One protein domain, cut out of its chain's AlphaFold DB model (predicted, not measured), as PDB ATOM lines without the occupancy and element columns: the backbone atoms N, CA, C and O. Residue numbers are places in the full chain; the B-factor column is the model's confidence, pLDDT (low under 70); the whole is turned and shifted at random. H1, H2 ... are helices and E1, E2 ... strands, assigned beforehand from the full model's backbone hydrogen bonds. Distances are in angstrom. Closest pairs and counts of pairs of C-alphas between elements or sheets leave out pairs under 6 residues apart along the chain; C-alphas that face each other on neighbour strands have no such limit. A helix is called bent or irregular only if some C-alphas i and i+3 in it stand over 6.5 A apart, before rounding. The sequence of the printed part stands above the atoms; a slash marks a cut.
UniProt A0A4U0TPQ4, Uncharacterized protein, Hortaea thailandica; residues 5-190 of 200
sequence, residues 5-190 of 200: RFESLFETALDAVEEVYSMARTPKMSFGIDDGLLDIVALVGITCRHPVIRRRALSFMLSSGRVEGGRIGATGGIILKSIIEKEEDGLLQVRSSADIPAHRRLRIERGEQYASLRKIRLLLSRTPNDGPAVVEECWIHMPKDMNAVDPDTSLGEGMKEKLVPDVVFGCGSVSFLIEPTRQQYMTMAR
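What this domain is: This is residues 5 to 190 of the 200 residues of an uncharacterized protein of Hortaea thailandica (UniProt A0A4U0TPQ4). A twisted sheet of six strands has a bundle of four helices, H1 to H4, packed through H4 on one face of its E3, E2 and E1 part; no helix covers E4, E5 and E6. H1 is on the far side of the bundle from the sheet, and residues 23 to 32 stick out. The 186 printed residues are mixed in class, with four named helices followed by six named strands; the sheet's order is E3 E2 E1 E4 E5 E6, all antiparallel. The whole is compact, with a radius of gyration of the C-alphas of 18.0 A, and spans 53 by 52 by 31 A.

Where its parts are: Find C-alpha 106 at (121.160, 214.847, 132.439); there E1, residues 106 to 114, begins, 21.7 A long and bending by 70 degrees at residue 109. E2, residues 119 to 126, measures 22.2 A, and E3 is residues 135 to 141. Further on come E4, residues 167 to 170, E5, residues 173 to 179, and E6, residues 184 to 189, ending at C-alpha 189, (110.698, 205.236, 149.007). Go back to C-alpha 5 at (133.839, 222.008, 144.234) for H1, residues 5 to 24, 30.8 A long and irregular: C-alphas 5 and 8 are 7.9 A apart. H2 is residues 37 to 47, H3 residues 51 to 63, and H4 residues 73 to 88, 22.2 A long.

How they stand to each other: E1 E2 E3 and E4 E5 E6 are meanders, each strand the antiparallel neighbour of the one before; E1 E2 E3 E4 is a Greek key, a meander whose E1 is also the antiparallel neighbour of E4. Look for N 122 and O 138 between E2 and E3, 2.8 A, N 112 and O 121 between E1 and E2, 2.8 A, N 111 and O 169 between E1 and E4, 2.7 A, N 175 and O 168 between E4 and E5, 2.7 A, and N 186 and O 176 between E5 and E6, 2.8 A. H4 is on one face, making two layers, at a height over the sheet of 8.6 A, over E3 and E2. H2 only grazes the sheet with residues 46 to 47. The helices form an up and down bundle, each running against the one before. H3 and H4 touch at Leu 62 and Ala 74, their closest C-alphas, 4.4 A. H1 touches H2, closest at C-alphas 10 and 44, 5.9 A. Each O i to N i+4 pair is within hydrogen-bond range in H2, H3 and H4, and 15 of 16 in H1.

The domain as a whole: The C-alphas farthest apart, of Arg 5 and Gly 158, are 54.5 A apart. The printed part has no cut; the links H1 to H2, H4 to E1 and E3 to E4 are long. The mean pLDDT of the printed part is 81.4; it is under 70 at 33 residues, among them 25 to 35 and 145 to 162.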
ATOM      1  N   ARG A   5     132.989 221.709 143.068       92.19
ATOM      2  CA  ARG A   5     133.839 222.008 144.234       92.19
ATOM      3  C   ARG A   5     134.178 220.782 145.091       92.19
ATOM      4  O   ARG A   5     134.992 220.902 145.999       92.19
ATOM      5  N   PHE A   6     133.522 219.644 144.856       94.12
ATOM      6  CA  PHE A   6     133.719 218.399 145.599       94.12
ATOM      7  C   PHE A   6     134.506 217.351 144.799       94.12
ATOM      8  O   PHE A   6     134.515 216.189 145.187       94.12
ATOM      9  N   GLU A   7     135.175 217.729 143.703       93.75
ATOM     10  CA  GLU A   7     135.987 216.802 142.895       93.75
ATOM     11  C   GLU A   7     136.994 216.001 143.734       93.75
ATOM     12  O   GLU A   7     137.007 214.777 143.643       93.75
ATOM     13  N   SER A   8     137.734 216.651 144.637       95.56
ATOM     14  CA  SER A   8     138.683 215.966 145.530       95.56
ATOM     15  C   SER A   8     138.012 214.977 146.491       95.56
ATOM     16  O   SER A   8     138.571 213.924 146.805       95.56
ATOM     17  N   LEU A   9     136.793 215.281 146.945       96.38
ATOM     18  CA  LEU A   9     136.015 214.374 147.787       96.38
ATOM     19  C   LEU A   9     135.538 213.159 146.987       96.38
ATOM     20  O   LEU A   9     135.559 212.045 147.504       96.38
ATOM     21  N   PHE A  10     135.142 213.350 145.728       96.12
ATOM     22  CA  PHE A  10     134.780 212.245 144.844       96.12
ATOM     23  C   PHE A  10     135.971 211.335 144.534       96.12
ATOM     24  O   PHE A  10     135.799 210.119 144.520       96.12
ATOM     25  N   GLU A  11     137.167 211.893 144.330       96.44
ATOM     26  CA  GLU A  11     138.397 211.100 144.190       96.44
ATOM     27  C   GLU A  11     138.660 210.270 145.444       96.44
ATOM     28  O   GLU A  11     138.763 209.051 145.351       96.44
ATOM     29  N   THR A  12     138.634 210.913 146.615       96.94
ATOM     30  CA  THR A  12     138.830 210.241 147.910       96.94
ATOM     31  C   THR A  12     137.812 209.115 148.120       96.94
ATOM     32  O   THR A  12     138.155 208.038 148.603       96.94
ATOM     33  N   ALA A  13     136.549 209.339 147.742       95.38
ATOM     34  CA  ALA A  13     135.505 208.328 147.847       95.38
ATOM     35  C   ALA A  13     135.779 207.120 146.938       95.38
ATOM     36  O   ALA A  13     135.624 205.984 147.382       95.38
ATOM     37  N   LEU A  14     136.205 207.342 145.689       96.00
ATOM     38  CA  LEU A  14     136.565 206.246 144.784       96.00
ATOM     39  C   LEU A  14     137.815 205.500 145.253       96.00
ATOM     40  O   LEU A  14     137.824 204.275 145.188       96.00
ATOM     41  N   ASP A  15     138.826 206.207 145.762       96.06
ATOM     42  CA  ASP A  15     140.025 205.586 146.331       96.06
ATOM     43  C   ASP A  15     139.656 204.648 147.489       96.06
ATOM     44  O   ASP A  15     140.062 203.487 147.495       96.06
ATOM     45  N   ALA A  16     138.802 205.103 148.414       93.81
ATOM     46  CA  ALA A  16     138.326 204.285 149.528       93.81
ATOM     47  C   ALA A  16     137.505 203.069 149.059       93.81
ATOM     48  O   ALA A  16     137.682 201.964 149.572       93.81
ATOM     49  N   VAL A  17     136.618 203.244 148.071       91.12
ATOM     50  CA  VAL A  17     135.842 202.132 147.496       91.12
ATOM     51  C   VAL A  17     136.768 201.088 146.868       91.12
ATOM     52  O   VAL A  17     136.584 199.888 147.084       91.12
ATOM     53  N   GLU A  18     137.757 201.523 146.089       91.38
ATOM     54  CA  GLU A  18     138.712 200.634 145.428       91.38
ATOM     55  C   GLU A  18     139.618 199.917 146.436       91.38
ATOM     56  O   GLU A  18     139.867 198.720 146.281       91.38
ATOM     57  N   GLU A  19     140.050 200.603 147.497       90.25
ATOM     58  CA  GLU A  19     140.818 200.012 148.594       90.25
ATOM     59  C   GLU A  19     140.016 198.907 149.292       90.25
ATOM     60  O   GLU A  19     140.466 197.757 149.331       90.25
ATOM     61  N   VAL A  20     138.792 199.207 149.745       86.00
ATOM     62  CA  VAL A  20     137.897 198.229 150.386       86.00
ATOM     63  C   VAL A  20     137.629 197.044 149.458       86.00
ATOM     64  O   VAL A  20     137.726 195.885 149.871       86.00
ATOM     65  N   TYR A  21     137.348 197.311 148.181       84.31
ATOM     66  CA  TYR A  21     137.130 196.263 147.190       84.31
ATOM     67  C   TYR A  21     138.377 195.386 146.996       84.31
ATOM     68  O   TYR A  21     138.262 194.162 146.921       84.31
ATOM     69  N   SER A  22     139.577 195.972 146.966       84.19
ATOM     70  CA  SER A  22     140.834 195.224 146.839       84.19
ATOM     71  C   SER A  22     141.102 194.321 148.048       84.19
ATOM     72  O   SER A  22     141.500 193.166 147.874       84.19
ATOM     73  N   MET A  23     140.799 194.793 149.262       79.25
ATOM     74  CA  MET A  23     140.917 194.010 150.494       79.25
ATOM     75  C   MET A  23     139.961 192.815 150.486       79.25
ATOM     76  O   MET A  23     140.359 191.709 150.857       79.25
ATOM     77  N   ALA A  24     138.731 193.004 150.001       70.44
ATOM     78  CA  ALA A  24     137.731 191.942 149.893       70.44
ATOM     79  C   ALA A  24     138.108 190.837 148.885       70.44
ATOM     80  O   ALA A  24     137.617 189.717 148.994       70.44
ATOM     81  N   ARG A  25     139.005 191.108 147.922       68.12
ATOM     82  CA  ARG A  25     139.538 190.086 146.996       68.12
ATOM     83  C   ARG A  25     140.598 189.185 147.634       68.12
ATOM     84  O   ARG A  25     141.014 188.210 147.008       68.12
ATOM     85  N   THR A  26     141.041 189.476 148.858       62.19
ATOM     86  CA  THR A  26     141.886 188.545 149.612       62.19
ATOM     87  C   THR A  26     141.028 187.386 150.143       62.19
ATOM     88  O   THR A  26     139.927 187.624 150.631       62.19
ATOM     89  N   PRO A  27     141.479 186.117 150.063       53.25
ATOM     90  CA  PRO A  27     140.643 184.926 150.282       53.25
ATOM     91  C   PRO A  27     140.277 184.652 151.756       53.25
ATOM     92  O   PRO A  27     140.098 183.503 152.161       53.25
ATOM     93  N   LYS A  28     140.155 185.686 152.591       51.41
ATOM     94  CA  LYS A  28     139.543 185.557 153.913       51.41
ATOM     95  C   LYS A  28     138.035 185.668 153.729       51.41
ATOM     96  O   LYS A  28     137.555 186.715 153.311       51.41
ATOM     97  N   MET A  29     137.304 184.590 154.031       45.94
ATOM     98  CA  MET A  29     135.840 184.628 154.142       45.94
ATOM     99  C   MET A  29     135.440 185.856 154.963       45.94
ATOM    100  O   MET A  29     135.699 185.916 156.164       45.94
ATOM    101  N   SER A  30     134.839 186.837 154.299       47.97
ATOM    102  CA  SER A  30     134.187 187.968 154.936       47.97
ATOM    103  C   SER A  30     132.687 187.767 154.767       47.97
ATOM    104  O   SER A  30     132.188 187.556 153.665       47.97
ATOM    105  N   PHE A  31     131.973 187.755 155.890       45.34
ATOM    106  CA  PHE A  31     130.523 187.870 155.920       45.34
ATOM    107  C   PHE A  31     130.216 189.302 156.346       45.34
ATOM    108  O   PHE A  31     130.330 189.639 157.522       45.34
ATOM    109  N   GLY A  32     129.879 190.142 155.374       52.22
ATOM    110  CA  GLY A  32     129.402 191.502 155.580       52.22
ATOM    111  C   GLY A  32     128.164 191.728 154.723       52.22
ATOM    112  O   GLY A  32     128.120 191.301 153.568       52.22
ATOM    113  N   ILE A  33     127.146 192.382 155.284       53.62
ATOM    114  CA  ILE A  33     126.098 193.021 154.480       53.62
ATOM    115  C   ILE A  33     126.692 194.363 154.044       53.62
ATOM    116  O   ILE A  33     126.372 195.410 154.601       53.62
ATOM    117  N   ASP A  34     127.642 194.310 153.112       58.12
ATOM    118  CA  ASP A  34     128.266 195.507 152.554       58.12
ATOM    119  C   ASP A  34     127.357 196.041 151.446       58.12
ATOM    120  O   ASP A  34     127.568 195.791 150.258       58.12
ATOM    121  N   ASP A  35     126.292 196.716 151.859       62.41
ATOM    122  CA  ASP A  35     125.361 197.394 150.968       62.41
ATOM    123  C   ASP A  35     125.737 198.882 150.902       62.41
ATOM    124  O   ASP A  35     125.777 199.552 151.935       62.41
ATOM    125  N   GLY A  36     126.047 199.403 149.709       75.50
ATOM    126  CA  GLY A  36     126.252 200.838 149.491       75.50
ATOM    127  C   GLY A  36     127.525 201.255 148.749       75.50
ATOM    128  O   GLY A  36     127.620 202.428 148.382       75.50
ATOM    129  N   LEU A  37     128.489 200.365 148.455       85.12
ATOM    130  CA  LEU A  37     129.644 200.774 147.635       85.12
ATOM    131  C   LEU A  37     129.188 201.117 146.219       85.12
ATOM    132  O   LEU A  37     129.643 202.105 145.645       85.12
ATOM    133  N   LEU A  38     128.252 200.337 145.667       84.38
ATOM    134  CA  LEU A  38     127.688 200.641 144.356       84.38
ATOM    135  C   LEU A  38     126.927 201.973 144.364       84.38
ATOM    136  O   LEU A  38     127.015 202.712 143.386       84.38
ATOM    137  N   ASP A  39     126.258 202.319 145.467       83.56
ATOM    138  CA  ASP A  39     125.550 203.597 145.608       83.56
ATOM    139  C   ASP A  39     126.522 204.785 145.626       83.56
ATOM    140  O   ASP A  39     126.284 205.784 144.942       83.56
ATOM    141  N   ILE A  40     127.646 204.668 146.346       89.81
ATOM    142  CA  ILE A  40     128.705 205.690 146.374       89.81
ATOM    143  C   ILE A  40     129.283 205.895 144.971       89.81
ATOM    144  O   ILE A  40     129.388 207.026 144.495       89.81
ATOM    145  N   VAL A  41     129.632 204.809 144.279       92.62
ATOM    146  CA  VAL A  41     130.225 204.888 142.936       92.62
ATOM    147  C   VAL A  41     129.230 205.460 141.930       92.62
ATOM    148  O   VAL A  41     129.594 206.299 141.103       92.62
ATOM    149  N   ALA A  42     127.965 205.050 142.010       89.44
ATOM    150  CA  ALA A  42     126.913 205.562 141.150       89.44
ATOM    151  C   ALA A  42     126.672 207.062 141.403       89.44
ATOM    152  O   ALA A  42     126.608 207.840 140.445       89.44
ATOM    153  N   LEU A  43     126.636 207.492 142.671       89.56
ATOM    154  CA  LEU A  43     126.556 208.903 143.059       89.56
ATOM    155  C   LEU A  43     127.703 209.707 142.446       89.56
ATOM    156  O   LEU A  43     127.450 210.739 141.822       89.56
ATOM    157  N   VAL A  44     128.948 209.241 142.587       94.31
ATOM    158  CA  VAL A  44     130.124 209.897 142.000       94.31
ATOM    159  C   VAL A  44     129.978 210.002 140.484       94.31
ATOM    160  O   VAL A  44     130.117 211.088 139.924       94.31
ATOM    161  N   GLY A  45     129.658 208.895 139.811       93.38
ATOM    162  CA  GLY A  45     129.553 208.848 138.355       93.38
ATOM    163  C   GLY A  45     128.476 209.777 137.789       93.38
ATOM    164  O   GLY A  45     128.704 210.429 136.763       93.38
ATOM    165  N   ILE A  46     127.324 209.869 138.460       90.00
ATOM    166  CA  ILE A  46     126.233 210.752 138.047       90.00
ATOM    167  C   ILE A  46     126.500 212.204 138.421       90.00
ATOM    168  O   ILE A  46     126.251 213.074 137.599       90.00
ATOM    169  N   THR A  47     126.978 212.520 139.621       90.00
ATOM    170  CA  THR A  47     127.063 213.924 140.071       90.00
ATOM    171  C   THR A  47     128.316 214.629 139.567       90.00
ATOM    172  O   THR A  47     128.223 215.756 139.068       90.00
ATOM    173  N   CYS A  48     129.473 213.968 139.610       93.06
ATOM    174  CA  CYS A  48     130.735 214.534 139.149       93.06
ATOM    175  C   CYS A  48     130.664 214.865 137.650       93.06
ATOM    176  O   CYS A  48     130.042 214.143 136.877       93.06
ATOM    177  N   ARG A  49     131.285 215.970 137.216       92.50
ATOM    178  CA  ARG A  49     131.498 216.288 135.789       92.50
ATOM    179  C   ARG A  49     132.872 215.895 135.288       92.50
ATOM    180  O   ARG A  49     133.044 215.769 134.082       92.50
ATOM    181  N   HIS A  50     133.833 215.728 136.189       94.44
ATOM    182  CA  HIS A  50     135.211 215.520 135.803       94.44
ATOM    183  C   HIS A  50     135.354 214.195 135.033       94.44
ATOM    184  O   HIS A  50     135.085 213.126 135.595       94.44
ATOM    185  N   PRO A  51     135.782 214.228 133.761       94.25
ATOM    186  CA  PRO A  51     135.738 213.067 132.874       94.25
ATOM    187  C   PRO A  51     136.516 211.865 133.419       94.25
ATOM    188  O   PRO A  51     136.067 210.726 133.297       94.25
ATOM    189  N   VAL A  52     137.670 212.106 134.047       95.25
ATOM    190  CA  VAL A  52     138.520 211.042 134.605       95.25
ATOM    191  C   VAL A  52     137.827 210.335 135.771       95.25
ATOM    192  O   VAL A  52     137.731 209.110 135.770       95.25
ATOM    193  N   ILE A  53     137.275 211.096 136.719       96.38
ATOM    194  CA  ILE A  53     136.622 210.565 137.926       96.38
ATOM    195  C   ILE A  53     135.389 209.748 137.524       96.38
ATOM    196  O   ILE A  53     135.203 208.616 137.968       96.38
ATOM    197  N   ARG A  54     134.571 210.281 136.611       94.75
ATOM    198  CA  ARG A  54     133.364 209.594 136.134       94.75
ATOM    199  C   ARG A  54     133.668 208.308 135.382       94.75
ATOM    200  O   ARG A  54     132.985 207.308 135.587       94.75
ATOM    201  N   ARG A  55     134.682 208.313 134.510       95.38
ATOM    202  CA  ARG A  55     135.090 207.108 133.772       95.38
ATOM    203  C   ARG A  55     135.708 206.064 134.699       95.38
ATOM    204  O   ARG A  55     135.509 204.877 134.463       95.38
ATOM    205  N   ARG A  56     136.374 206.484 135.780       96.81
ATOM    206  CA  ARG A  56     136.850 205.591 136.845       96.81
ATOM    207  C   ARG A  56     135.678 204.921 137.573       96.81
ATOM    208  O   ARG A  56     135.633 203.696 137.633       96.81
ATOM    209  N   ALA A  57     134.665 205.693 137.979       96.12
ATOM    210  CA  ALA A  57     133.424 205.159 138.550       96.12
ATOM    211  C   ALA A  57     132.704 204.184 137.594       96.12
ATOM    212  O   ALA A  57     132.295 203.092 137.990       96.12
ATOM    213  N   LEU A  58     132.603 204.542 136.309       95.44
ATOM    214  CA  LEU A  58     132.052 203.671 135.270       95.44
ATOM    215  C   LEU A  58     132.832 202.355 135.149       95.44
ATOM    216  O   LEU A  58     132.233 201.281 135.131       95.44
ATOM    217  N   SER A  59     134.161 202.436 135.079       95.56
ATOM    218  CA  SER A  59     135.037 201.269 134.983       95.56
ATOM    219  C   SER A  59     134.839 200.337 136.176       95.56
ATOM    220  O   SER A  59     134.676 199.129 135.990       95.56
ATOM    221  N   PHE A  60     134.774 200.883 137.392       93.06
ATOM    222  CA  PHE A  60     134.508 200.099 138.595       93.06
ATOM    223  C   PHE A  60     133.159 199.372 138.509       93.06
ATOM    224  O   PHE A  60     133.088 198.161 138.729       93.06
ATOM    225  N   MET A  61     132.089 200.077 138.130       90.06
ATOM    226  CA  MET A  61     130.753 199.480 138.024       90.06
ATOM    227  C   MET A  61     130.688 198.353 136.993       90.06
ATOM    228  O   MET A  61     130.077 197.322 137.260       90.06
ATOM    229  N   LEU A  62     131.337 198.519 135.839       89.62
ATOM    230  CA  LEU A  62     131.337 197.503 134.786       89.62
ATOM    231  C   LEU A  62     132.242 196.299 135.095       89.62
ATOM    232  O   LEU A  62     131.922 195.191 134.676       89.62
ATOM    233  N   SER A  63     133.361 196.493 135.802       85.56
ATOM    234  CA  SER A  63     134.388 195.449 135.979       85.56
ATOM    235  C   SER A  63     134.384 194.749 137.337       85.56
ATOM    236  O   SER A  63     134.933 193.655 137.453       85.56
ATOM    237  N   SER A  64     133.770 195.337 138.367       81.50
ATOM    238  CA  SER A  64     133.819 194.786 139.730       81.50
ATOM    239  C   SER A  64     133.056 193.466 139.898       81.50
ATOM    240  O   SER A  64     133.274 192.767 140.889       81.50
ATOM    241  N   GLY A  65     132.135 193.135 138.981       75.50
ATOM    242  CA  GLY A  65     131.242 191.972 139.106       75.50
ATOM    243  C   GLY A  65     130.402 191.989 140.389       75.50
ATOM    244  O   GLY A  65     129.893 190.952 140.809       75.50
ATOM    245  N   ARG A  66     130.309 193.147 141.051       78.38
ATOM    246  CA  ARG A  66     129.756 193.268 142.392       78.38
ATOM    247  C   ARG A  66     128.232 193.269 142.341       78.38
ATOM    248  O   ARG A  66     127.623 193.937 141.501       78.38
ATOM    249  N   VAL A  67     127.647 192.524 143.272       75.38
ATOM    250  CA  VAL A  67     126.205 192.444 143.493       75.38
ATOM    251  C   VAL A  67     125.938 192.789 144.953       75.38
ATOM    252  O   VAL A  67     126.506 192.160 145.843       75.38
ATOM    253  N   GLU A  68     125.110 193.802 145.199       73.31
ATOM    254  CA  GLU A  68     124.742 194.258 146.546       73.31
ATOM    255  C   GLU A  68     123.232 194.094 146.743       73.31
ATOM    256  O   GLU A  68     122.416 194.787 146.126       73.31
ATOM    257  N   GLY A  69     122.844 193.090 147.532       71.56
ATOM    258  CA  GLY A  69     121.458 192.634 147.580       71.56
ATOM    259  C   GLY A  69     121.024 192.108 146.210       71.56
ATOM    260  O   GLY A  69     121.532 191.094 145.747       71.56
ATOM    261  N   GLY A  70     120.087 192.796 145.553       65.38
ATOM    262  CA  GLY A  70     119.705 192.486 144.168       65.38
ATOM    263  C   GLY A  70     120.246 193.468 143.127       65.38
ATOM    264  O   GLY A  70     119.834 193.409 141.976       65.38
ATOM    265  N   ARG A  71     121.134 194.386 143.518       71.31
ATOM    266  CA  ARG A  71     121.689 195.431 142.654       71.31
ATOM    267  C   ARG A  71     122.941 194.929 141.959       71.31
ATOM    268  O   ARG A  71     123.902 194.571 142.630       71.31
ATOM    269  N   ILE A  72     122.952 194.946 140.630       74.69
ATOM    270  CA  ILE A  72     124.119 194.552 139.834       74.69
ATOM    271  C   ILE A  72     124.886 195.807 139.416       74.69
ATOM    272  O   ILE A  72     124.347 196.654 138.700       74.69
ATOM    273  N   GLY A  73     126.163 195.903 139.800       77.31
ATOM    274  CA  GLY A  73     127.009 197.057 139.470       77.31
ATOM    275  C   GLY A  73     127.046 197.360 137.972       77.31
ATOM    276  O   GLY A  73     126.887 198.510 137.564       77.31
ATOM    277  N   ALA A  74     127.131 196.324 137.138       83.81
ATOM    278  CA  ALA A  74     127.167 196.487 135.691       83.81
ATOM    279  C   ALA A  74     125.882 197.128 135.121       83.81
ATOM    280  O   ALA A  74     125.971 197.862 134.137       83.81
ATOM    281  N   THR A  75     124.710 196.952 135.755       84.81
ATOM    282  CA  THR A  75     123.458 197.602 135.318       84.81
ATOM    283  C   THR A  75     123.504 199.107 135.569       84.81
ATOM    284  O   THR A  75     123.167 199.903 134.691       84.81
ATOM    285  N   GLY A  76     124.016 199.521 136.733       86.88
ATOM    286  CA  GLY A  76     124.332 200.929 136.997       86.88
ATOM    287  C   GLY A  76     125.392 201.472 136.030       86.88
ATOM    288  O   GLY A  76     125.265 202.587 135.527       86.88
ATOM    289  N   GLY A  77     126.389 200.653 135.690       91.38
ATOM    290  CA  GLY A  77     127.437 200.983 134.725       91.38
ATOM    291  C   GLY A  77     126.906 201.292 133.322       91.38
ATOM    292  O   GLY A  77     127.266 202.317 132.752       91.38
ATOM    293  N   ILE A  78     126.018 200.468 132.757       92.06
ATOM    294  CA  ILE A  78     125.450 200.723 131.417       92.06
ATOM    295  C   ILE A  78     124.539 201.960 131.386       92.06
ATOM    296  O   ILE A  78     124.538 202.696 130.395       92.06
ATOM    297  N   ILE A  79     123.809 202.229 132.477       92.69
ATOM    298  CA  ILE A  79     123.028 203.461 132.644       92.69
ATOM    299  C   ILE A  79     123.972 204.662 132.660       92.69
ATOM    300  O   ILE A  79     123.796 205.595 131.875       92.69
ATOM    301  N   LEU A  80     125.012 204.619 133.501       94.12
ATOM    302  CA  LEU A  80     125.987 205.699 133.608       94.12
ATOM    303  C   LEU A  80     126.696 205.951 132.275       94.12
ATOM    304  O   LEU A  80     126.840 207.102 131.873       94.12
ATOM    305  N   LYS A  81     127.107 204.890 131.574       95.44
ATOM    306  CA  LYS A  81     127.721 204.988 130.247       95.44
ATOM    307  C   LYS A  81     126.820 205.752 129.280       95.44
ATOM    308  O   LYS A  81     127.272 206.712 128.668       95.44
ATOM    309  N   SER A  82     125.543 205.373 129.212       94.94
ATOM    310  CA  SER A  82     124.566 206.004 128.317       94.94
ATOM    311  C   SER A  82     124.357 207.488 128.644       94.94
ATOM    312  O   SER A  82     124.203 208.309 127.743       94.94
ATOM    313  N   ILE A  83     124.382 207.851 129.932       94.19
ATOM    314  CA  ILE A  83     124.317 209.249 130.374       94.19
ATOM    315  C   ILE A  83     125.575 210.011 129.949       94.19
ATOM    316  O   ILE A  83     125.451 211.067 129.335       94.19
ATOM    317  N   ILE A  84     126.769 209.484 130.239       95.06
ATOM    318  CA  ILE A  84     128.046 210.124 129.877       95.06
ATOM    319  C   ILE A  84     128.105 210.369 128.367       95.06
ATOM    320  O   ILE A  84     128.353 211.495 127.947       95.06
ATOM    321  N   GLU A  85     127.807 209.350 127.558       95.00
ATOM    322  CA  GLU A  85     127.821 209.451 126.094       95.00
ATOM    323  C   GLU A  85     126.873 210.547 125.588       95.00
ATOM    324  O   GLU A  85     127.252 211.336 124.728       95.00
ATOM    325  N   LYS A  86     125.670 210.670 126.164       94.56
ATOM    326  CA  LYS A  86     124.698 211.712 125.792       94.56
ATOM    327  C   LYS A  86     125.054 213.120 126.270       94.56
ATOM    328  O   LYS A  86     124.632 214.098 125.653       94.56
ATOM    329  N   GLU A  87     125.724 213.256 127.408       94.69
ATOM    330  CA  GLU A  87     126.175 214.560 127.908       94.69
ATOM    331  C   GLU A  87     127.383 215.072 127.113       94.69
ATOM    332  O   GLU A  87     127.516 216.281 126.890       94.69
ATOM    333  N   GLU A  88     128.240 214.151 126.668       94.88
ATOM    334  CA  GLU A  88     129.466 214.435 125.924       94.88
ATOM    335  C   GLU A  88     129.276 214.442 124.396       94.88
ATOM    336  O   GLU A  88     130.189 214.846 123.676       94.88
ATOM    337  N   ASP A  89     128.100 214.060 123.890       94.50
ATOM    338  CA  ASP A  89     127.817 213.967 122.453       94.50
ATOM    339  C   ASP A  89     128.130 215.271 121.696       94.50
ATOM    340  O   ASP A  89     127.723 216.373 122.079       94.50
ATOM    341  N   GLY A  90     128.897 215.167 120.611       92.81
ATOM    342  CA  GLY A  90     129.347 216.314 119.819       92.81
ATOM    343  C   GLY A  90     130.399 217.217 120.487       92.81
ATOM    344  O   GLY A  90     130.726 218.262 119.923       92.81
ATOM    345  N   LEU A  91     130.943 216.864 121.659       92.75
ATOM    346  CA  LEU A  91     132.131 217.522 122.215       92.75
ATOM    347  C   LEU A  91     133.398 216.895 121.628       92.75
ATOM    348  O   LEU A  91     133.560 215.679 121.621       92.75
ATOM    349  N   LEU A  92     134.327 217.728 121.155       86.88
ATOM    350  CA  LEU A  92     135.566 217.241 120.540       86.88
ATOM    351  C   LEU A  92     136.543 216.666 121.573       86.88
ATOM    352  O   LEU A  92     137.153 215.627 121.337       86.88
ATOM    353  N   GLN A  93     136.733 217.359 122.701       88.38
ATOM    354  CA  GLN A  93     137.644 216.942 123.767       88.38
ATOM    355  C   GLN A  93     137.082 217.339 125.131       88.38
ATOM    356  O   GLN A  93     136.913 218.521 125.411       88.38
ATOM    357  N   VAL A  94     136.835 216.344 125.984       92.62
ATOM    358  CA  VAL A  94     136.356 216.532 127.359       92.62
ATOM    359  C   VAL A  94     137.501 216.203 128.310       92.62
ATOM    360  O   VAL A  94     137.831 215.029 128.506       92.62
ATOM    361  N   ARG A  95     138.153 217.235 128.855       93.44
ATOM    362  CA  ARG A  95     139.356 217.112 129.699       93.44
ATOM    363  C   ARG A  95     139.101 217.487 131.156       93.44
ATOM    364  O   ARG A  95     139.799 216.993 132.031       93.44
ATOM    365  N   SER A  96     138.099 218.315 131.413       93.31
ATOM    366  CA  SER A  96     137.757 218.863 132.722       93.31
ATOM    367  C   SER A  96     136.241 218.966 132.901       93.31
ATOM    368  O   SER A  96     135.470 218.826 131.950       93.31
ATOM    369  N   SER A  97     135.795 219.257 134.123       91.81
ATOM    370  CA  SER A  97     134.380 219.518 134.409       91.81
ATOM    371  C   SER A  97     133.822 220.758 133.700       91.81
ATOM    372  O   SER A  97     132.610 220.838 133.475       91.81
ATOM    373  N   ALA A  98     134.678 221.714 133.325       91.00
ATOM    374  CA  ALA A  98     134.290 222.914 132.586       91.00
ATOM    375  C   ALA A  98     133.900 222.612 131.130       91.00
ATOM    376  O   ALA A  98     133.062 223.321 130.572       91.00
ATOM    377  N   ASP A  99     134.440 221.536 130.552       92.81
ATOM    378  CA  ASP A  99     134.194 221.154 129.157       92.81
ATOM    379  C   ASP A  99     132.801 220.551 128.938       92.81
ATOM    380  O   ASP A  99     132.364 220.432 127.798       92.81
ATOM    381  N   ILE A 100     132.089 220.192 130.013       92.00
ATOM    382  CA  ILE A 100     130.699 219.719 129.969       92.00
ATOM    383  C   ILE A 100     129.797 220.846 130.487       92.00
ATOM    384  O   ILE A 100     129.625 220.974 131.706       92.00
ATOM    385  N   PRO A 101     129.201 221.682 129.613       90.44
ATOM    386  CA  PRO A 101     128.319 222.762 130.031       90.44
ATOM    387  C   PRO A 101     127.190 222.264 130.927       90.44
ATOM    388  O   PRO A 101     126.667 221.170 130.720       90.44
ATOM    389  N   ALA A 102     126.786 223.093 131.894       87.81
ATOM    390  CA  ALA A 102     125.761 222.716 132.861       87.81
ATOM    391  C   ALA A 102     124.504 222.202 132.149       87.81
ATOM    392  O   ALA A 102     124.172 221.050 132.356       87.81
ATOM    393  N   HIS A 103     123.948 222.962 131.197       88.69
ATOM    394  CA  HIS A 103     122.742 222.612 130.431       88.69
ATOM    395  C   HIS A 103     122.796 221.277 129.666       88.69
ATOM    396  O   HIS A 103     121.763 220.806 129.200       88.69
ATOM    397  N   ARG A 104     123.977 220.672 129.477       91.56
ATOM    398  CA  ARG A 104     124.091 219.338 128.875       91.56
ATOM    399  C   ARG A 104     123.874 218.223 129.884       91.56
ATOM    400  O   ARG A 104     123.579 217.112 129.463       91.56
ATOM    401  N   ARG A 105     123.998 218.501 131.182       91.94
ATOM    402  CA  ARG A 105     123.861 217.509 132.246       91.94
ATOM    403  C   ARG A 105     122.459 216.936 132.282       91.94
ATOM    404  O   ARG A 105     121.486 217.682 132.217       91.94
ATOM    405  N   LEU A 106     122.385 215.622 132.410       91.69
ATOM    406  CA  LEU A 106     121.160 214.847 132.439       91.69
ATOM    407  C   LEU A 106     120.849 214.401 133.866       91.69
ATOM    408  O   LEU A 106     121.738 214.042 134.640       91.69
ATOM    409  N   ARG A 107     119.561 214.387 134.192       88.56
ATOM    410  CA  ARG A 107     119.004 213.796 135.404       88.56
ATOM    411  C   ARG A 107     118.013 212.713 135.014       88.56
ATOM    412  O   ARG A 107     117.227 212.900 134.092       88.56
ATOM    413  N   ILE A 108     118.050 211.593 135.729       89.75
ATOM    414  CA  ILE A 108     117.046 210.539 135.585       89.75
ATOM    415  C   ILE A 108     115.793 210.989 136.334       89.75
ATOM    416  O   ILE A 108     115.800 211.084 137.560       89.75
ATOM    417  N   GLU A 109     114.720 211.253 135.598       88.56
ATOM    418  CA  GLU A 109     113.398 211.490 136.181       88.56
ATOM    419  C   GLU A 109     112.735 210.163 136.537       88.56
ATOM    420  O   GLU A 109     112.164 210.002 137.616       88.56
ATOM    421  N   ARG A 110     112.853 209.190 135.628       90.19
ATOM    422  CA  ARG A 110     112.309 207.847 135.800       90.19
ATOM    423  C   ARG A 110     113.063 206.843 134.938       90.19
ATOM    424  O   ARG A 110     113.488 207.165 133.836       90.19
ATOM    425  N   GLY A 111     113.189 205.623 135.420       91.00
ATOM    426  CA  GLY A 111     113.697 204.475 134.699       91.00
ATOM    427  C   GLY A 111     112.725 203.306 134.787       91.00
ATOM    428  O   GLY A 111     112.002 203.151 135.770       91.00
ATOM    429  N   GLU A 112     112.691 202.499 133.738       92.25
ATOM    430  CA  GLU A 112     111.893 201.283 133.633       92.25
ATOM    431  C   GLU A 112     112.793 200.160 133.126       92.25
ATOM    432  O   GLU A 112     113.397 200.290 132.063       92.25
ATOM    433  N   GLN A 113     112.889 199.060 133.866       89.25
ATOM    434  CA  GLN A 113     113.581 197.859 133.415       89.25
ATOM    435  C   GLN A 113     112.573 196.830 132.912       89.25
ATOM    436  O   GLN A 113     111.566 196.564 133.563       89.25
ATOM    437  N   TYR A 114     112.905 196.237 131.771       88.44
ATOM    438  CA  TYR A 114     112.211 195.118 131.151       88.44
ATOM    439  C   TYR A 114     113.220 193.975 131.005       88.44
ATOM    440  O   TYR A 114     113.949 193.898 130.008       88.44
ATOM    441  N   ALA A 115     113.316 193.129 132.027       82.44
ATOM    442  CA  ALA A 115     114.288 192.050 132.154       82.44
ATOM    443  C   ALA A 115     114.158 191.048 131.001       82.44
ATOM    444  O   ALA A 115     115.136 190.789 130.297       82.44
ATOM    445  N   SER A 116     112.934 190.593 130.718       81.62
ATOM    446  CA  SER A 116     112.633 189.665 129.614       81.62
ATOM    447  C   SER A 116     113.028 190.219 128.239       81.62
ATOM    448  O   SER A 116     113.481 189.484 127.361       81.62
ATOM    449  N   LEU A 117     112.920 191.537 128.056       85.50
ATOM    450  CA  LEU A 117     113.295 192.227 126.819       85.50
ATOM    451  C   LEU A 117     114.761 192.665 126.795       85.50
ATOM    452  O   LEU A 117     115.229 193.159 125.766       85.50
ATOM    453  N   ARG A 118     115.479 192.512 127.912       86.06
ATOM    454  CA  ARG A 118     116.839 193.016 128.130       86.06
ATOM    455  C   ARG A 118     116.971 194.495 127.768       86.06
ATOM    456  O   ARG A 118     117.909 194.905 127.081       86.06
ATOM    457  N   LYS A 119     115.997 195.293 128.209       90.19
ATOM    458  CA  LYS A 119     115.918 196.728 127.925       90.19
ATOM    459  C   LYS A 119     115.720 197.540 129.191       90.19
ATOM    460  O   LYS A 119     115.001 197.128 130.094       90.19
ATOM    461  N   ILE A 120     116.307 198.728 129.196       92.00
ATOM    462  CA  ILE A 120     116.030 199.770 130.180       92.00
ATOM    463  C   ILE A 120     115.571 201.004 129.415       92.00
ATOM    464  O   ILE A 120     116.230 201.433 128.469       92.00
ATOM    465  N   ARG A 121     114.443 201.572 129.817       94.19
ATOM    466  CA  ARG A 121     113.962 202.866 129.342       94.19
ATOM    467  C   ARG A 121     114.271 203.909 130.398       94.19
ATOM    468  O   ARG A 121     113.947 203.710 131.563       94.19
ATOM    469  N   LEU A 122     114.864 205.022 130.001       94.06
ATOM    470  CA  LEU A 122     115.112 206.171 130.859       94.06
ATOM    471  C   LEU A 122     114.340 207.376 130.330       94.06
ATOM    472  O   LEU A 122     114.360 207.669 129.135       94.06
ATOM    473  N   LEU A 123     113.696 208.082 131.248       93.25
ATOM    474  CA  LEU A 123     113.145 209.411 131.073       93.25
ATOM    475  C   LEU A 123     114.122 210.390 131.716       93.25
ATOM    476  O   LEU A 123     114.355 210.336 132.927       93.25
ATOM    477  N   LEU A 124     114.731 211.235 130.895       92.38
ATOM    478  CA  LEU A 124     115.832 212.104 131.284       92.38
ATOM    479  C   LEU A 124     115.450 213.567 131.089       92.38
ATOM    480  O   LEU A 124     114.800 213.910 130.109       92.38
ATOM    481  N   SER A 125     115.900 214.443 131.976       91.50
ATOM    482  CA  SER A 125     115.767 215.894 131.824       91.50
ATOM    483  C   SER A 125     117.143 216.555 131.822       91.50
ATOM    484  O   SER A 125     118.097 216.026 132.398       91.50
ATOM    485  N   ARG A 126     117.270 217.711 131.167       90.56
ATOM    486  CA  ARG A 126     118.487 218.534 131.245       90.56
ATOM    487  C   ARG A 126     118.458 219.383 132.519       90.56
ATOM    488  O   ARG A 126     117.395 219.842 132.926       90.56
ATOM    489  N   THR A 127     119.613 219.619 133.136       81.50
ATOM    490  CA  THR A 127     119.762 220.463 134.339       81.50
ATOM    491  C   THR A 127     120.870 221.501 134.128       81.50
ATOM    492  O   THR A 127     121.808 221.185 133.415       81.50
ATOM    493  N   PRO A 128     120.848 222.691 134.756       78.88
ATOM    494  CA  PRO A 128     119.694 223.283 135.416       78.88
ATOM    495  C   PRO A 128     118.585 223.535 134.390       78.88
ATOM    496  O   PRO A 128     118.867 223.767 133.214       78.88
ATOM    497  N   ASN A 129     117.337 223.448 134.835       67.44
ATOM    498  CA  ASN A 129     116.200 223.811 134.012       67.44
ATOM    499  C   ASN A 129     115.419 224.918 134.709       67.44
ATOM    500  O   ASN A 129     114.912 224.712 135.810       67.44
ATOM    501  N   ASP A 130     115.332 226.068 134.052       65.50
ATOM    502  CA  ASP A 130     114.621 227.245 134.556       65.50
ATOM    503  C   ASP A 130     113.130 227.238 134.142       65.50
ATOM    504  O   ASP A 130     112.398 228.191 134.404       65.50
ATOM    505  N   GLY A 131     112.666 226.161 133.491       70.75
ATOM    506  CA  GLY A 131     111.288 225.962 133.037       70.75
ATOM    507  C   GLY A 131     110.781 224.527 133.249       70.75
ATOM    508  O   GLY A 131     111.415 223.736 133.951       70.75
ATOM    509  N   PRO A 132     109.625 224.151 132.663       71.00
ATOM    510  CA  PRO A 132     109.132 222.778 132.743       71.00
ATOM    511  C   PRO A 132     110.165 221.801 132.165       71.00
ATOM    512  O   PRO A 132     110.760 222.058 131.117       71.00
ATOM    513  N   ALA A 133     110.402 220.688 132.865       76.00
ATOM    514  CA  ALA A 133     111.295 219.615 132.424       76.00
ATOM    515  C   ALA A 133     110.891 219.109 131.038       76.00
ATOM    516  O   ALA A 133     109.888 218.415 130.893       76.00
ATOM    517  N   VAL A 134     111.689 219.444 130.019       84.12
ATOM    518  CA  VAL A 134     111.627 218.741 128.737       84.12
ATOM    519  C   VAL A 134     112.256 217.378 128.974       84.12
ATOM    520  O   VAL A 134     113.459 217.276 129.220       84.12
ATOM    521  N   VAL A 135     111.415 216.349 128.966       90.00
ATOM    522  CA  VAL A 135     111.829 214.971 129.207       90.00
ATOM    523  C   VAL A 135     112.156 214.314 127.870       90.00
ATOM    524  O   VAL A 135     111.288 214.196 127.005       90.00
ATOM    525  N   GLU A 136     113.406 213.890 127.698       92.88
ATOM    526  CA  GLU A 136     113.840 213.046 126.586       92.88
ATOM    527  C   GLU A 136     113.814 211.566 126.984       92.88
ATOM    528  O   GLU A 136     114.089 211.193 128.126       92.88
ATOM    529  N   GLU A 137     113.486 210.707 126.024       94.19
ATOM    530  CA  GLU A 137     113.442 209.262 126.215       94.19
ATOM    531  C   GLU A 137     114.716 208.598 125.678       94.19
ATOM    532  O   GLU A 137     115.211 208.927 124.597       94.19
ATOM    533  N   CYS A 138     115.245 207.631 126.427       93.81
ATOM    534  CA  CYS A 138     116.424 206.859 126.061       93.81
ATOM    535  C   CYS A 138     116.195 205.368 126.310       93.81
ATOM    536  O   CYS A 138     115.832 204.971 127.412       93.81
ATOM    537  N   TRP A 139     116.459 204.539 125.300       94.38
ATOM    538  CA  TRP A 139     116.440 203.082 125.428       94.38
ATOM    539  C   TRP A 139     117.859 202.524 125.455       94.38
ATOM    540  O   TRP A 139     118.656 202.794 124.559       94.38
ATOM    541  N   ILE A 140     118.144 201.700 126.457       93.31
ATOM    542  CA  ILE A 140     119.418 201.014 126.661       93.31
ATOM    543  C   ILE A 140     119.179 199.516 126.491       93.31
ATOM    544  O   ILE A 140     118.231 198.962 127.048       93.31
ATOM    545  N   HIS A 141     120.049 198.856 125.730       90.56
ATOM    546  CA  HIS A 141     120.041 197.402 125.586       90.56
ATOM    547  C   HIS A 141     121.039 196.780 126.561       90.56
ATOM    548  O   HIS A 141     122.208 197.165 126.584       90.56
ATOM    549  N   MET A 142     120.584 195.802 127.341       84.44
ATOM    550  CA  MET A 142     121.437 195.062 128.263       84.44
ATOM    551  C   MET A 142     122.196 193.954 127.503       84.44
ATOM    552  O   MET A 142     121.588 193.248 126.681       84.44
ATOM    553  N   PRO A 143     123.512 193.787 127.737       81.81
ATOM    554  CA  PRO A 143     124.312 192.709 127.149       81.81
ATOM    555  C   PRO A 143     123.724 191.309 127.410       81.81
ATOM    556  O   PRO A 143     122.955 191.116 128.349       81.81
ATOM    557  N   LYS A 144     124.034 190.320 126.555       70.31
ATOM    558  CA  LYS A 144     123.487 188.946 126.694       70.31
ATOM    559  C   LYS A 144     124.082 188.186 127.886       70.31
ATOM    560  O   LYS A 144     123.465 187.262 128.390       70.31
ATOM    561  N   ASP A 145     125.290 188.565 128.264       67.56
ATOM    562  CA  ASP A 145     126.169 187.989 129.279       67.56
ATOM    563  C   ASP A 145     126.001 188.634 130.662       67.56
ATOM    564  O   ASP A 145     126.500 188.109 131.654       67.56
ATOM    565  N   MET A 146     125.252 189.737 130.759       62.59
ATOM    566  CA  MET A 146     124.825 190.273 132.047       62.59
ATOM    567  C   MET A 146     123.647 189.455 132.572       62.59
ATOM    568  O   MET A 146     122.509 189.716 132.191       62.59
ATOM    569  N   ASN A 147     123.971 188.456 133.403       49.88
ATOM    570  CA  ASN A 147     123.097 187.651 134.264       49.88
ATOM    571  C   ASN A 147     121.597 187.920 134.078       49.88
ATOM    572  O   ASN A 147     120.979 188.656 134.848       49.88
ATOM    573  N   ALA A 148     121.016 187.248 133.086       41.75
ATOM    574  CA  ALA A 148     119.654 186.778 133.229       41.75
ATOM    575  C   ALA A 148     119.671 185.822 134.426       41.75
ATOM    576  O   ALA A 148     120.181 184.708 134.333       41.75
ATOM    577  N   VAL A 149     119.166 186.260 135.576       42.69
ATOM    578  CA  VAL A 149     118.459 185.283 136.401       42.69
ATOM    579  C   VAL A 149     117.309 184.850 135.520       42.69
ATOM    580  O   VAL A 149     116.594 185.709 135.001       42.69
ATOM    581  N   ASP A 150     117.227 183.547 135.263       39.34
ATOM    582  CA  ASP A 150     116.067 182.967 134.603       39.34
ATOM    583  C   ASP A 150     114.838 183.542 135.313       39.34
ATOM    584  O   ASP A 150     114.685 183.300 136.518       39.34
ATOM    585  N   PRO A 151     114.015 184.371 134.643       44.16
ATOM    586  CA  PRO A 151     112.737 184.722 135.219       44.16
ATOM    587  C   PRO A 151     112.052 183.385 135.451       44.16
ATOM    588  O   PRO A 151     111.978 182.571 134.529       44.16
ATOM    589  N   ASP A 152     111.666 183.139 136.700       40.72
ATOM    590  CA  ASP A 152     110.952 181.942 137.112       40.72
ATOM    591  C   ASP A 152     110.004 181.505 135.985       40.72
ATOM    592  O   ASP A 152     109.187 182.298 135.506       40.72
ATOM    593  N   THR A 153     110.225 180.288 135.482       40.09
ATOM    594  CA  THR A 153     109.702 179.712 134.228       40.09
ATOM    595  C   THR A 153     108.181 179.473 134.256       40.09
ATOM    596  O   THR A 153     107.680 178.463 133.765       40.09
ATOM    597  N   SER A 154     107.419 180.374 134.873       38.31
ATOM    598  CA  SER A 154     105.995 180.253 135.172       38.31
ATOM    599  C   SER A 154     105.124 181.353 134.548       38.31
ATOM    600  O   SER A 154     103.908 181.338 134.735       38.31
ATOM    601  N   LEU A 155     105.678 182.255 133.729       43.25
ATOM    602  CA  LEU A 155     104.867 183.155 132.899       43.25
ATOM    603  C   LEU A 155     104.629 182.520 131.524       43.25
ATOM    604  O   LEU A 155     105.442 182.614 130.609       43.25
ATOM    605  N   GLY A 156     103.503 181.809 131.436       37.28
ATOM    606  CA  GLY A 156     103.084 181.037 130.273       37.28
ATOM    607  C   GLY A 156     103.003 181.838 128.972       37.28
ATOM    608  O   GLY A 156     102.676 183.026 128.943       37.28
ATOM    609  N   GLU A 157     103.261 181.127 127.876       35.56
ATOM    610  CA  GLU A 157     103.117 181.556 126.484       35.56
ATOM    611  C   GLU A 157     101.654 181.907 126.157       35.56
ATOM    612  O   GLU A 157     100.923 181.137 125.542       35.56
ATOM    613  N   GLY A 158     101.172 183.060 126.612       37.41
ATOM    614  CA  GLY A 158      99.763 183.418 126.423       37.41
ATOM    615  C   GLY A 158      99.476 184.902 126.329       37.41
ATOM    616  O   GLY A 158      98.331 185.289 126.109       37.41
ATOM    617  N   MET A 159     100.488 185.749 126.468       39.59
ATOM    618  CA  MET A 159     100.257 187.160 126.696       39.59
ATOM    619  C   MET A 159     101.139 187.996 125.769       39.59
ATOM    620  O   MET A 159     102.277 188.353 126.054       39.59
ATOM    621  N   LYS A 160     100.566 188.318 124.600       40.75
ATOM    622  CA  LYS A 160     100.969 189.453 123.748       40.75
ATOM    623  C   LYS A 160     100.650 190.763 124.488       40.75
ATOM    624  O   LYS A 160      99.794 191.538 124.064       40.75
ATOM    625  N   GLU A 161     101.247 190.929 125.661       48.69
ATOM    626  CA  GLU A 161     100.821 191.846 126.709       48.69
ATOM    627  C   GLU A 161     101.550 193.181 126.684       48.69
ATOM    628  O   GLU A 161     102.674 193.303 126.202       48.69
ATOM    629  N   LYS A 162     100.866 194.198 127.219       56.00
ATOM    630  CA  LYS A 162     101.406 195.525 127.525       56.00
ATOM    631  C   LYS A 162     102.822 195.389 128.097       56.00
ATOM    632  O   LYS A 162     103.030 194.567 128.977       56.00
ATOM    633  N   LEU A 163     103.767 196.212 127.633       75.94
ATOM    634  CA  LEU A 163     105.097 196.315 128.244       75.94
ATOM    635  C   LEU A 163     104.949 196.774 129.706       75.94
ATOM    636  O   LEU A 163     104.936 197.974 129.983       75.94
ATOM    637  N   VAL A 164     104.808 195.828 130.631       85.56
ATOM    638  CA  VAL A 164     104.811 196.079 132.073       85.56
ATOM    639  C   VAL A 164     106.264 195.990 132.539       85.56
ATOM    640  O   VAL A 164     106.900 194.964 132.305       85.56
ATOM    641  N   PRO A 165     106.832 197.054 133.126       89.19
ATOM    642  CA  PRO A 165     108.203 197.013 133.610       89.19
ATOM    643  C   PRO A 165     108.311 196.186 134.890       89.19
ATOM    644  O   PRO A 165     107.496 196.345 135.800       89.19
ATOM    645  N   ASP A 166     109.351 195.363 134.981       86.31
ATOM    646  CA  ASP A 166     109.677 194.572 136.173       86.31
ATOM    647  C   ASP A 166     110.118 195.486 137.324       86.31
ATOM    648  O   ASP A 166     109.781 195.272 138.489       86.31
ATOM    649  N   VAL A 167     110.838 196.557 136.977       86.38
ATOM    650  CA  VAL A 167     111.311 197.568 137.923       86.38
ATOM    651  C   VAL A 167     111.010 198.955 137.383       86.38
ATOM    652  O   VAL A 167     111.368 199.286 136.255       86.38
ATOM    653  N   VAL A 168     110.403 199.793 138.215       88.88
ATOM    654  CA  VAL A 168     110.253 201.230 137.976       88.88
ATOM    655  C   VAL A 168     111.066 201.964 139.017       88.88
ATOM    656  O   VAL A 168     110.955 201.683 140.205       88.88
ATOM    657  N   PHE A 169     111.873 202.921 138.594       86.19
ATOM    658  CA  PHE A 169     112.780 203.594 139.498       86.19
ATOM    659  C   PHE A 169     112.925 205.078 139.185       86.19
ATOM    660  O   PHE A 169     112.669 205.508 138.069       86.19
ATOM    661  N   GLY A 170     113.292 205.886 140.167       80.88
ATOM    662  CA  GLY A 170     113.452 207.325 139.996       80.88
ATOM    663  C   GLY A 170     114.075 207.966 141.225       80.88
ATOM    664  O   GLY A 170     114.534 207.279 142.139       80.88
ATOM    665  N   CYS A 171     114.091 209.295 141.252       73.81
ATOM    666  CA  CYS A 171     114.591 210.027 142.409       73.81
ATOM    667  C   CYS A 171     113.780 209.649 143.659       73.81
ATOM    668  O   CYS A 171     112.561 209.825 143.687       73.81
ATOM    669  N   GLY A 172     114.458 209.104 144.667       72.38
ATOM    670  CA  GLY A 172     113.866 208.769 145.960       72.38
ATOM    671  C   GLY A 172     112.907 207.573 145.992       72.38
ATOM    672  O   GLY A 172     112.275 207.326 147.019       72.38
ATOM    673  N   SER A 173     112.770 206.804 144.904       80.69
ATOM    674  CA  SER A 173     111.908 205.617 144.913       80.69
ATOM    675  C   SER A 173     112.325 204.523 143.937       80.69
ATOM    676  O   SER A 173     112.887 204.763 142.866       80.69
ATOM    677  N   VAL A 174     111.990 203.293 144.309       83.00
ATOM    678  CA  VAL A 174     112.060 202.107 143.459       83.00
ATOM    679  C   VAL A 174     110.830 201.248 143.703       83.00
ATOM    680  O   VAL A 174     110.351 201.134 144.826       83.00
ATOM    681  N   SER A 175     110.280 200.680 142.642       86.44
ATOM    682  CA  SER A 175     109.077 199.861 142.661       86.44
ATOM    683  C   SER A 175     109.333 198.568 141.902       86.44
ATOM    684  O   SER A 175     109.788 198.607 140.761       86.44
ATOM    685  N   PHE A 176     109.027 197.437 142.531       85.50
ATOM    686  CA  PHE A 176     109.229 196.094 141.981       85.50
ATOM    687  C   PHE A 176     107.891 195.446 141.668       85.50
ATOM    688  O   PHE A 176     106.998 195.472 142.514       85.50
ATOM    689  N   LEU A 177     107.744 194.883 140.473       86.06
ATOM    690  CA  LEU A 177     106.524 194.199 140.066       86.06
ATOM    691  C   LEU A 177     106.324 192.933 140.913       86.06
ATOM    692  O   LEU A 177     107.222 192.104 141.020       86.06
ATOM    693  N   ILE A 178     105.147 192.798 141.525       86.88
ATOM    694  CA  ILE A 178     104.748 191.626 142.318       86.88
ATOM    695  C   ILE A 178     103.761 190.761 141.528       86.88
ATOM    696  O   ILE A 178     103.886 189.542 141.500       86.88
ATOM    697  N   GLU A 179     102.765 191.388 140.894       84.56
ATOM    698  CA  GLU A 179     101.700 190.696 140.159       84.56
ATOM    699  C   GLU A 179     101.534 191.340 138.768       84.56
ATOM    700  O   GLU A 179     100.937 192.419 138.671       84.56
ATOM    701  N   PRO A 180     102.049 190.716 137.684       81.44
ATOM    702  CA  PRO A 180     102.023 191.281 136.330       81.44
ATOM    703  C   PRO A 180     100.618 191.574 135.796       81.44
ATOM    704  O   PRO A 180     100.371 192.646 135.246       81.44
ATOM    705  N   THR A 181      99.673 190.661 136.032       83.00
ATOM    706  CA  THR A 181      98.286 190.763 135.545       83.00
ATOM    707  C   THR A 181      97.535 191.948 136.148       83.00
ATOM    708  O   THR A 181      96.716 192.574 135.474       83.00
ATOM    709  N   ARG A 182      97.827 192.288 137.411       83.88
ATOM    710  CA  ARG A 182      97.250 193.443 138.117       83.88
ATOM    711  C   ARG A 182      98.146 194.678 138.120       83.88
ATOM    712  O   ARG A 182      97.718 195.715 138.620       83.88
ATOM    713  N   GLN A 183      99.357 194.578 137.572       84.50
ATOM    714  CA  GLN A 183     100.392 195.617 137.631       84.50
ATOM    715  C   GLN A 183     100.618 196.124 139.064       84.50
ATOM    716  O   GLN A 183     100.732 197.325 139.309       84.50
ATOM    717  N   GLN A 184     100.632 195.204 140.031       87.88
ATOM    718  CA  GLN A 184     100.846 195.548 141.432       87.88
ATOM    719  C   GLN A 184     102.342 195.636 141.723       87.88
ATOM    720  O   GLN A 184     103.082 194.699 141.424       87.88
ATOM    721  N   TYR A 185     102.769 196.731 142.355       87.38
ATOM    722  CA  TYR A 185     104.166 196.977 142.699       87.38
ATOM    723  C   TYR A 185     104.393 197.049 144.210       87.38
ATOM    724  O   TYR A 185     103.575 197.594 144.952       87.38
ATOM    725  N   MET A 186     105.549 196.557 144.655       85.62
ATOM    726  CA  MET A 186     106.123 196.858 145.962       85.62
ATOM    727  C   MET A 186     106.996 198.099 145.818       85.62
ATOM    728  O   MET A 186     108.051 198.029 145.188       85.62
ATOM    729  N   THR A 187     106.585 199.216 146.411       84.69
ATOM    730  CA  THR A 187     107.352 200.465 146.370       84.69
ATOM    731  C   THR A 187     108.173 200.645 147.637       84.69
ATOM    732  O   THR A 187     107.665 200.550 148.752       84.69
ATOM    733  N   MET A 188     109.447 200.964 147.454       80.25
ATOM    734  CA  MET A 188     110.338 201.467 148.486       80.25
ATOM    735  C   MET A 188     110.643 202.929 148.165       80.25
ATOM    736  O   MET A 188     111.148 203.235 147.085       80.25
ATOM    737  N   ALA A 189     110.342 203.826 149.098       74.94
ATOM    738  CA  ALA A 189     110.698 205.236 149.007       74.94
ATOM    739  C   ALA A 189     111.740 205.569 150.079       74.94
ATOM    740  O   ALA A 189     111.619 205.121 151.221       74.94
ATOM    741  N   ARG A 190     112.765 206.338 149.712       65.25
ATOM    742  CA  ARG A 190     113.640 207.032 150.664       65.25
ATOM    743  C   ARG A 190     114.025 208.376 150.088       65.25
ATOM    744  O   ARG A 190     114.357 208.454 148.911       65.25
TER     745      ARG A 190